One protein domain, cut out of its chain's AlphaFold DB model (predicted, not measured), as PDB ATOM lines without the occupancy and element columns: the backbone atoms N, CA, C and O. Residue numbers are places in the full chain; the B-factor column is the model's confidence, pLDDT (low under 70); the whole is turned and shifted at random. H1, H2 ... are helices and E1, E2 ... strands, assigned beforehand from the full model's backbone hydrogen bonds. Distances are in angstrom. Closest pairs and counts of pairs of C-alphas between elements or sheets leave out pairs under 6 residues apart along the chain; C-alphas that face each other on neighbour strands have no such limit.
ATOM      1  N   SER A   8     152.434 181.968 156.510       94.62
ATOM      2  CA  SER A   8     152.577 180.533 156.269       94.62
ATOM      3  C   SER A   8     154.043 180.112 156.253       94.62
ATOM      4  O   SER A   8     154.914 180.801 155.722       94.62
ATOM      5  N   LEU A   9     154.328 178.924 156.782       91.69
ATOM      6  CA  LEU A   9     155.660 178.318 156.704       91.69
ATOM      7  C   LEU A   9     155.959 177.744 155.313       91.69
ATOM      8  O   LEU A   9     157.111 177.492 154.981       91.69
ATOM      9  N   GLY A  10     154.943 177.531 154.482       91.12
ATOM     10  CA  GLY A  10     155.130 176.925 153.175       91.12
ATOM     11  C   GLY A  10     153.893 177.010 152.299       91.12
ATOM     12  O   GLY A  10     152.838 177.509 152.682       91.12
ATOM     13  N   ARG A  11     154.038 176.508 151.078       93.38
ATOM     14  CA  ARG A  11     152.974 176.444 150.066       93.38
ATOM     15  C   ARG A  11     152.841 175.042 149.470       93.38
ATOM     16  O   ARG A  11     152.361 174.884 148.349       93.38
ATOM     17  N   GLY A  12     153.316 174.036 150.210       94.06
ATOM     18  CA  GLY A  12     153.238 172.639 149.812       94.06
ATOM     19  C   GLY A  12     151.784 172.211 149.647       94.06
ATOM     20  O   GLY A  12     150.910 172.610 150.417       94.06
ATOM     21  N   ARG A  13     151.512 171.453 148.583       95.12
ATOM     22  CA  ARG A  13     150.167 170.926 148.295       95.12
ATOM     23  C   ARG A  13     149.918 169.635 149.066       95.12
ATOM     24  O   ARG A  13     148.847 169.448 149.633       95.12
ATOM     25  N   TYR A  14     150.933 168.776 149.080       96.44
ATOM     26  CA  TYR A  14     150.909 167.478 149.724       96.44
ATOM     27  C   TYR A  14     152.283 167.150 150.290       96.44
ATOM     28  O   TYR A  14     153.296 167.569 149.726       96.44
ATOM     29  N   TYR A  15     152.309 166.326 151.328       94.56
ATOM     30  CA  TYR A  15     153.507 165.634 151.776       94.56
ATOM     31  C   TYR A  15     153.295 164.119 151.679       94.56
ATOM     32  O   TYR A  15     152.164 163.628 151.648       94.56
ATOM     33  N   LYS A  16     154.396 163.373 151.560       96.44
ATOM     34  CA  LYS A  16     154.373 161.912 151.456       96.44
ATOM     35  C   LYS A  16     154.469 161.293 152.846       96.44
ATOM     36  O   LYS A  16     155.395 161.602 153.589       96.44
ATOM     37  N   GLU A  17     153.558 160.379 153.144       96.38
ATOM     38  CA  GLU A  17     153.575 159.529 154.330       96.38
ATOM     39  C   GLU A  17     153.627 158.047 153.919       96.38
ATOM     40  O   GLU A  17     153.691 157.715 152.730       96.38
ATOM     41  N   THR A  18     153.674 157.142 154.895       95.56
ATOM     42  CA  THR A  18     153.812 155.694 154.672       95.56
ATOM     43  C   THR A  18     152.634 155.088 153.910       95.56
ATOM     44  O   THR A  18     152.820 154.115 153.184       95.56
ATOM     45  N   ASP A  19     151.445 155.671 154.044       95.25
ATOM     46  CA  ASP A  19     150.184 155.209 153.465       95.25
ATOM     47  C   ASP A  19     149.724 156.024 152.244       95.25
ATOM     48  O   ASP A  19     148.722 155.680 151.618       95.25
ATOM     49  N   GLY A  20     150.456 157.075 151.856       96.56
ATOM     50  CA  GLY A  20     150.142 157.864 150.666       96.56
ATOM     51  C   GLY A  20     150.447 159.349 150.797       96.56
ATOM     52  O   GLY A  20     151.257 159.783 151.614       96.56
ATOM     53  N   LEU A  21     149.820 160.141 149.929       97.50
ATOM     54  CA  LEU A  21     149.911 161.596 149.968       97.50
ATOM     55  C   LEU A  21     148.879 162.157 150.942       97.50
ATOM     56  O   LEU A  21     147.700 161.816 150.859       97.50
ATOM     57  N   LYS A  22     149.311 163.075 151.804       96.56
ATOM     58  CA  LYS A  22     148.434 163.826 152.704       96.56
ATOM     59  C   LYS A  22     148.485 165.307 152.378       96.56
ATOM     60  O   LYS A  22     149.491 165.795 151.866       96.56
ATOM     61  N   LEU A  23     147.380 166.009 152.625       96.56
ATOM     62  CA  LEU A  23     147.292 167.452 152.401       96.56
ATOM     63  C   LEU A  23     148.282 168.190 153.297       96.56
ATOM     64  O   LEU A  23     148.350 167.939 154.497       96.56
ATOM     65  N   ASP A  24     149.004 169.126 152.697       95.81
ATOM     66  CA  ASP A  24     149.946 169.995 153.394       95.81
ATOM     67  C   ASP A  24     149.333 171.397 153.615       95.81
ATOM     68  O   ASP A  24     148.224 171.706 153.162       95.81
ATOM     69  N   VAL A  25     150.056 172.263 154.324       95.38
ATOM     70  CA  VAL A  25     149.641 173.597 154.777       95.38
ATOM     71  C   VAL A  25     149.091 174.488 153.660       95.38
ATOM     72  O   VAL A  25     148.218 175.320 153.911       95.38
ATOM     73  N   GLY A  26     149.539 174.307 152.411       95.81
ATOM     74  CA  GLY A  26     149.137 175.141 151.280       95.81
ATOM     75  C   GLY A  26     147.634 175.111 150.999       95.81
ATOM     76  O   GLY A  26     147.082 176.131 150.585       95.81
ATOM     77  N   ALA A  27     146.955 173.991 151.267       97.12
ATOM     78  CA  ALA A  27     145.506 173.890 151.088       97.12
ATOM     79  C   ALA A  27     144.745 174.789 152.079       97.12
ATOM     80  O   ALA A  27     143.867 175.556 151.684       97.12
ATOM     81  N   TYR A  28     145.136 174.750 153.354       96.69
ATOM     82  CA  TYR A  28     144.548 175.577 154.409       96.69
ATOM     83  C   TYR A  28     144.898 177.056 154.224       96.69
ATOM     84  O   TYR A  28     144.029 177.915 154.349       96.69
ATOM     85  N   MET A  29     146.145 177.352 153.845       96.56
ATOM     86  CA  MET A  29     146.597 178.703 153.509       96.56
ATOM     87  C   MET A  29     145.721 179.318 152.410       96.56
ATOM     88  O   MET A  29     145.208 180.417 152.590       96.56
ATOM     89  N   LYS A  30     145.490 178.598 151.300       97.31
ATOM     90  CA  LYS A  30     144.630 179.086 150.209       97.31
ATOM     91  C   LYS A  30     143.172 179.267 150.625       97.31
ATOM     92  O   LYS A  30     142.543 180.228 150.188       97.31
ATOM     93  N   ALA A  31     142.644 178.392 151.479       97.69
ATOM     94  CA  ALA A  31     141.292 178.551 152.010       97.69
ATOM     95  C   ALA A  31     141.153 179.831 152.854       97.69
ATOM     96  O   ALA A  31     140.181 180.567 152.697       97.69
ATOM     97  N   LEU A  32     142.140 180.128 153.706       96.75
ATOM     98  CA  LEU A  32     142.153 181.335 154.539       96.75
ATOM     99  C   LEU A  32     142.372 182.613 153.723       96.75
ATOM    100  O   LEU A  32     141.695 183.605 153.972       96.75
ATOM    101  N   GLU A  33     143.266 182.592 152.731       97.00
ATOM    102  CA  GLU A  33     143.436 183.711 151.792       97.00
ATOM    103  C   GLU A  33     142.111 184.077 151.120       97.00
ATOM    104  O   GLU A  33     141.746 185.250 151.076       97.00
ATOM    105  N   TYR A  34     141.375 183.067 150.648       97.44
ATOM    106  CA  TYR A  34     140.077 183.257 150.012       97.44
ATOM    107  C   TYR A  34     139.026 183.800 150.987       97.44
ATOM    108  O   TYR A  34     138.330 184.760 150.671       97.44
ATOM    109  N   ALA A  35     138.912 183.208 152.179       96.19
ATOM    110  CA  ALA A  35     137.903 183.597 153.163       96.19
ATOM    111  C   ALA A  35     138.116 185.015 153.719       96.19
ATOM    112  O   ALA A  35     137.149 185.687 154.075       96.19
ATOM    113  N   CYS A  36     139.372 185.457 153.802       94.62
ATOM    114  CA  CYS A  36     139.750 186.726 154.421       94.62
ATOM    115  C   CYS A  36     140.107 187.831 153.411       94.62
ATOM    116  O   CYS A  36     140.420 188.938 153.842       94.62
ATOM    117  N   ASP A  37     140.097 187.547 152.104       95.44
ATOM    118  CA  ASP A  37     140.568 188.448 151.037       95.44
ATOM    119  C   ASP A  37     141.987 189.006 151.298       95.44
ATOM    120  O   ASP A  37     142.289 190.209 151.241       95.44
ATOM    121  N   VAL A  38     142.898 188.094 151.647       95.81
ATOM    122  CA  VAL A  38     144.305 188.401 151.938       95.81
ATOM    123  C   VAL A  38     145.249 187.525 151.126       95.81
ATOM    124  O   VAL A  38     144.849 186.538 150.514       95.81
ATOM    125  N   GLN A  39     146.524 187.903 151.101       95.25
ATOM    126  CA  GLN A  39     147.605 187.066 150.587       95.25
ATOM    127  C   GLN A  39     148.521 186.706 151.752       95.25
ATOM    128  O   GLN A  39     148.831 187.567 152.576       95.25
ATOM    129  N   ALA A  40     148.921 185.443 151.827       95.25
ATOM    130  CA  ALA A  40     149.794 184.943 152.867       95.25
ATOM    131  C   ALA A  40     151.248 185.338 152.592       95.25
ATOM    132  O   ALA A  40     151.764 185.163 151.483       95.25
ATOM    133  N   GLU A  41     151.942 185.793 153.629       94.38
ATOM    134  CA  GLU A  41     153.393 185.905 153.611       94.38
ATOM    135  C   GLU A  41     154.007 184.529 153.887       94.38
ATOM    136  O   GLU A  41     153.750 183.914 154.923       94.38
ATOM    137  N   VAL A  42     154.802 184.016 152.944       91.94
ATOM    138  CA  VAL A  42     155.475 182.719 153.103       91.94
ATOM    139  C   VAL A  42     156.888 182.951 153.620       91.94
ATOM    140  O   VAL A  42     157.727 183.465 152.885       91.94
ATOM    141  N   VAL A  43     157.144 182.544 154.863       91.12
ATOM    142  CA  VAL A  43     158.417 182.800 155.563       91.12
ATOM    143  C   VAL A  43     159.348 181.589 155.616       91.12
ATOM    144  O   VAL A  43     160.512 181.730 155.978       91.12
ATOM    145  N   GLY A  44     158.868 180.396 155.253       85.75
ATOM    146  CA  GLY A  44     159.720 179.213 155.103       85.75
ATOM    147  C   GLY A  44     160.229 179.023 153.675       85.75
ATOM    148  O   GLY A  44     160.110 179.904 152.825       85.75
ATOM    149  N   LYS A  45     160.813 177.856 153.384       82.50
ATOM    150  CA  LYS A  45     161.395 177.560 152.062       82.50
ATOM    151  C   LYS A  45     160.357 177.760 150.937       82.50
ATOM    152  O   LYS A  45     159.211 177.332 151.092       82.50
ATOM    153  N   PRO A  46     160.732 178.350 149.785       77.06
ATOM    154  CA  PRO A  46     162.070 178.786 149.371       77.06
ATOM    155  C   PRO A  46     162.386 180.265 149.694       77.06
ATOM    156  O   PRO A  46     163.204 180.875 149.011       77.06
ATOM    157  N   ALA A  47     161.737 180.887 150.686       81.56
ATOM    158  CA  ALA A  47     161.984 182.292 151.009       81.56
ATOM    159  C   ALA A  47     163.457 182.530 151.377       81.56
ATOM    160  O   ALA A  47     164.005 181.854 152.246       81.56
ATOM    161  N   LYS A  48     164.088 183.525 150.743       82.00
ATOM    162  CA  LYS A  48     165.499 183.879 150.969       82.00
ATOM    163  C   LYS A  48     165.802 184.114 152.455       82.00
ATOM    164  O   LYS A  48     166.771 183.568 152.973       82.00
ATOM    165  N   ALA A  49     164.907 184.834 153.135       82.25
ATOM    166  CA  ALA A  49     165.010 185.163 154.554       82.25
ATOM    167  C   ALA A  49     165.122 183.923 155.459       82.25
ATOM    168  O   ALA A  49     165.809 183.971 156.476       82.25
ATOM    169  N   PHE A  50     164.500 182.798 155.080       83.69
ATOM    170  CA  PHE A  50     164.615 181.539 155.818       83.69
ATOM    171  C   PHE A  50     166.065 181.037 155.849       83.69
ATOM    172  O   PHE A  50     166.582 180.665 156.899       83.69
ATOM    173  N   PHE A  51     166.736 181.053 154.697       83.75
ATOM    174  CA  PHE A  51     168.115 180.583 154.586       83.75
ATOM    175  C   PHE A  51     169.121 181.595 155.128       83.75
ATOM    176  O   PHE A  51     170.078 181.198 155.782       83.75
ATOM    177  N   GLU A  52     168.890 182.892 154.909       85.81
ATOM    178  CA  GLU A  52     169.714 183.957 155.494       85.81
ATOM    179  C   GLU A  52     169.711 183.885 157.022       85.81
ATOM    180  O   GLU A  52     170.762 184.021 157.640       85.81
ATOM    181  N   SER A  53     168.555 183.591 157.626       85.44
ATOM    182  CA  SER A  53     168.434 183.420 159.078       85.44
ATOM    183  C   SER A  53     169.254 182.224 159.578       85.44
ATOM    184  O   SER A  53     169.981 182.353 160.558       85.44
ATOM    185  N   ALA A  54     169.211 181.090 158.868       86.75
ATOM    186  CA  ALA A  54     170.017 179.915 159.205       86.75
ATOM    187  C   ALA A  54     171.531 180.165 159.041       86.75
ATOM    188  O   ALA A  54     172.321 179.753 159.885       86.75
ATOM    189  N   LEU A  55     171.953 180.852 157.972       87.12
ATOM    190  CA  LEU A  55     173.362 181.205 157.745       87.12
ATOM    191  C   LEU A  55     173.885 182.178 158.805       87.12
ATOM    192  O   LEU A  55     174.997 181.999 159.297       87.12
ATOM    193  N   ALA A  56     173.073 183.168 159.184       87.44
ATOM    194  CA  ALA A  56     173.405 184.107 160.248       87.44
ATOM    195  C   ALA A  56     173.593 183.394 161.595       87.44
ATOM    196  O   ALA A  56     174.554 183.684 162.303       87.44
ATOM    197  N   GLU A  57     172.730 182.425 161.921       88.81
ATOM    198  CA  GLU A  57     172.862 181.603 163.133       88.81
ATOM    199  C   GLU A  57     174.142 180.751 163.125       88.81
ATOM    200  O   GLU A  57     174.792 180.596 164.157       88.81
ATOM    201  N   MET A  58     174.559 180.258 161.955       88.12
ATOM    202  CA  MET A  58     175.816 179.516 161.784       88.12
ATOM    203  C   MET A  58     177.061 180.416 161.661       88.12
ATOM    204  O   MET A  58     178.177 179.899 161.630       88.12
ATOM    205  N   GLY A  59     176.903 181.742 161.573       86.88
ATOM    206  CA  GLY A  59     178.007 182.687 161.374       86.88
ATOM    207  C   GLY A  59     178.667 182.621 159.988       86.88
ATOM    208  O   GLY A  59     179.818 183.032 159.847       86.88
TER     209      GLY A  59
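This is residues 8 to 59 of the 71 residues of an uncharacterized protein of Limosa lapponica baueri (UniProt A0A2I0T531). What is the shape? A hairpin, E1 and E2, and helix H1 follow end to end as a column, and a long link leads off to H2, whose residues 52 to 58 stick out. What makes it? The 52 printed residues include antiparallel strands E1 and E2, then helices H1 and H2: mixed class. How dense? It is loose, radius of gyration of the C-alphas 13.9 A, and flat, spanning 38 by 35 by 11 A.

How do strands pair? E1, residues 14 to 17, and E2, residues 20 to 23, form an antiparallel hairpin at 142 degrees; N 15 and O 22, 2.9 A, are within hydrogen-bond range. And the helices? H1, residues 25 to 36, is only just apart from E1, closest 8.0 A between C-alphas. H2, residues 48 to 58, is apart from E1, E2 and H1. In H1 and H2 every O i to N i+4 pair is within hydrogen-bond range.

Where does E1 begin? C-alpha 14 is at (150.909, 167.478, 149.724); first to last C-alpha, E1 spans 9.6 A and E2 10.2 A. How long are the helices? H1 spans 16.4 A and H2 15.6 A, ending at C-alpha 58 (175.816, 179.516, 161.784).

How large? The farthest C-alphas, of Ala 35 and Gly 59, are 40.9 A apart. Any cut or long link? The printed part has no cut; H1 to H2, 11 residues, is long. Low confidence? No printed residue is under 70.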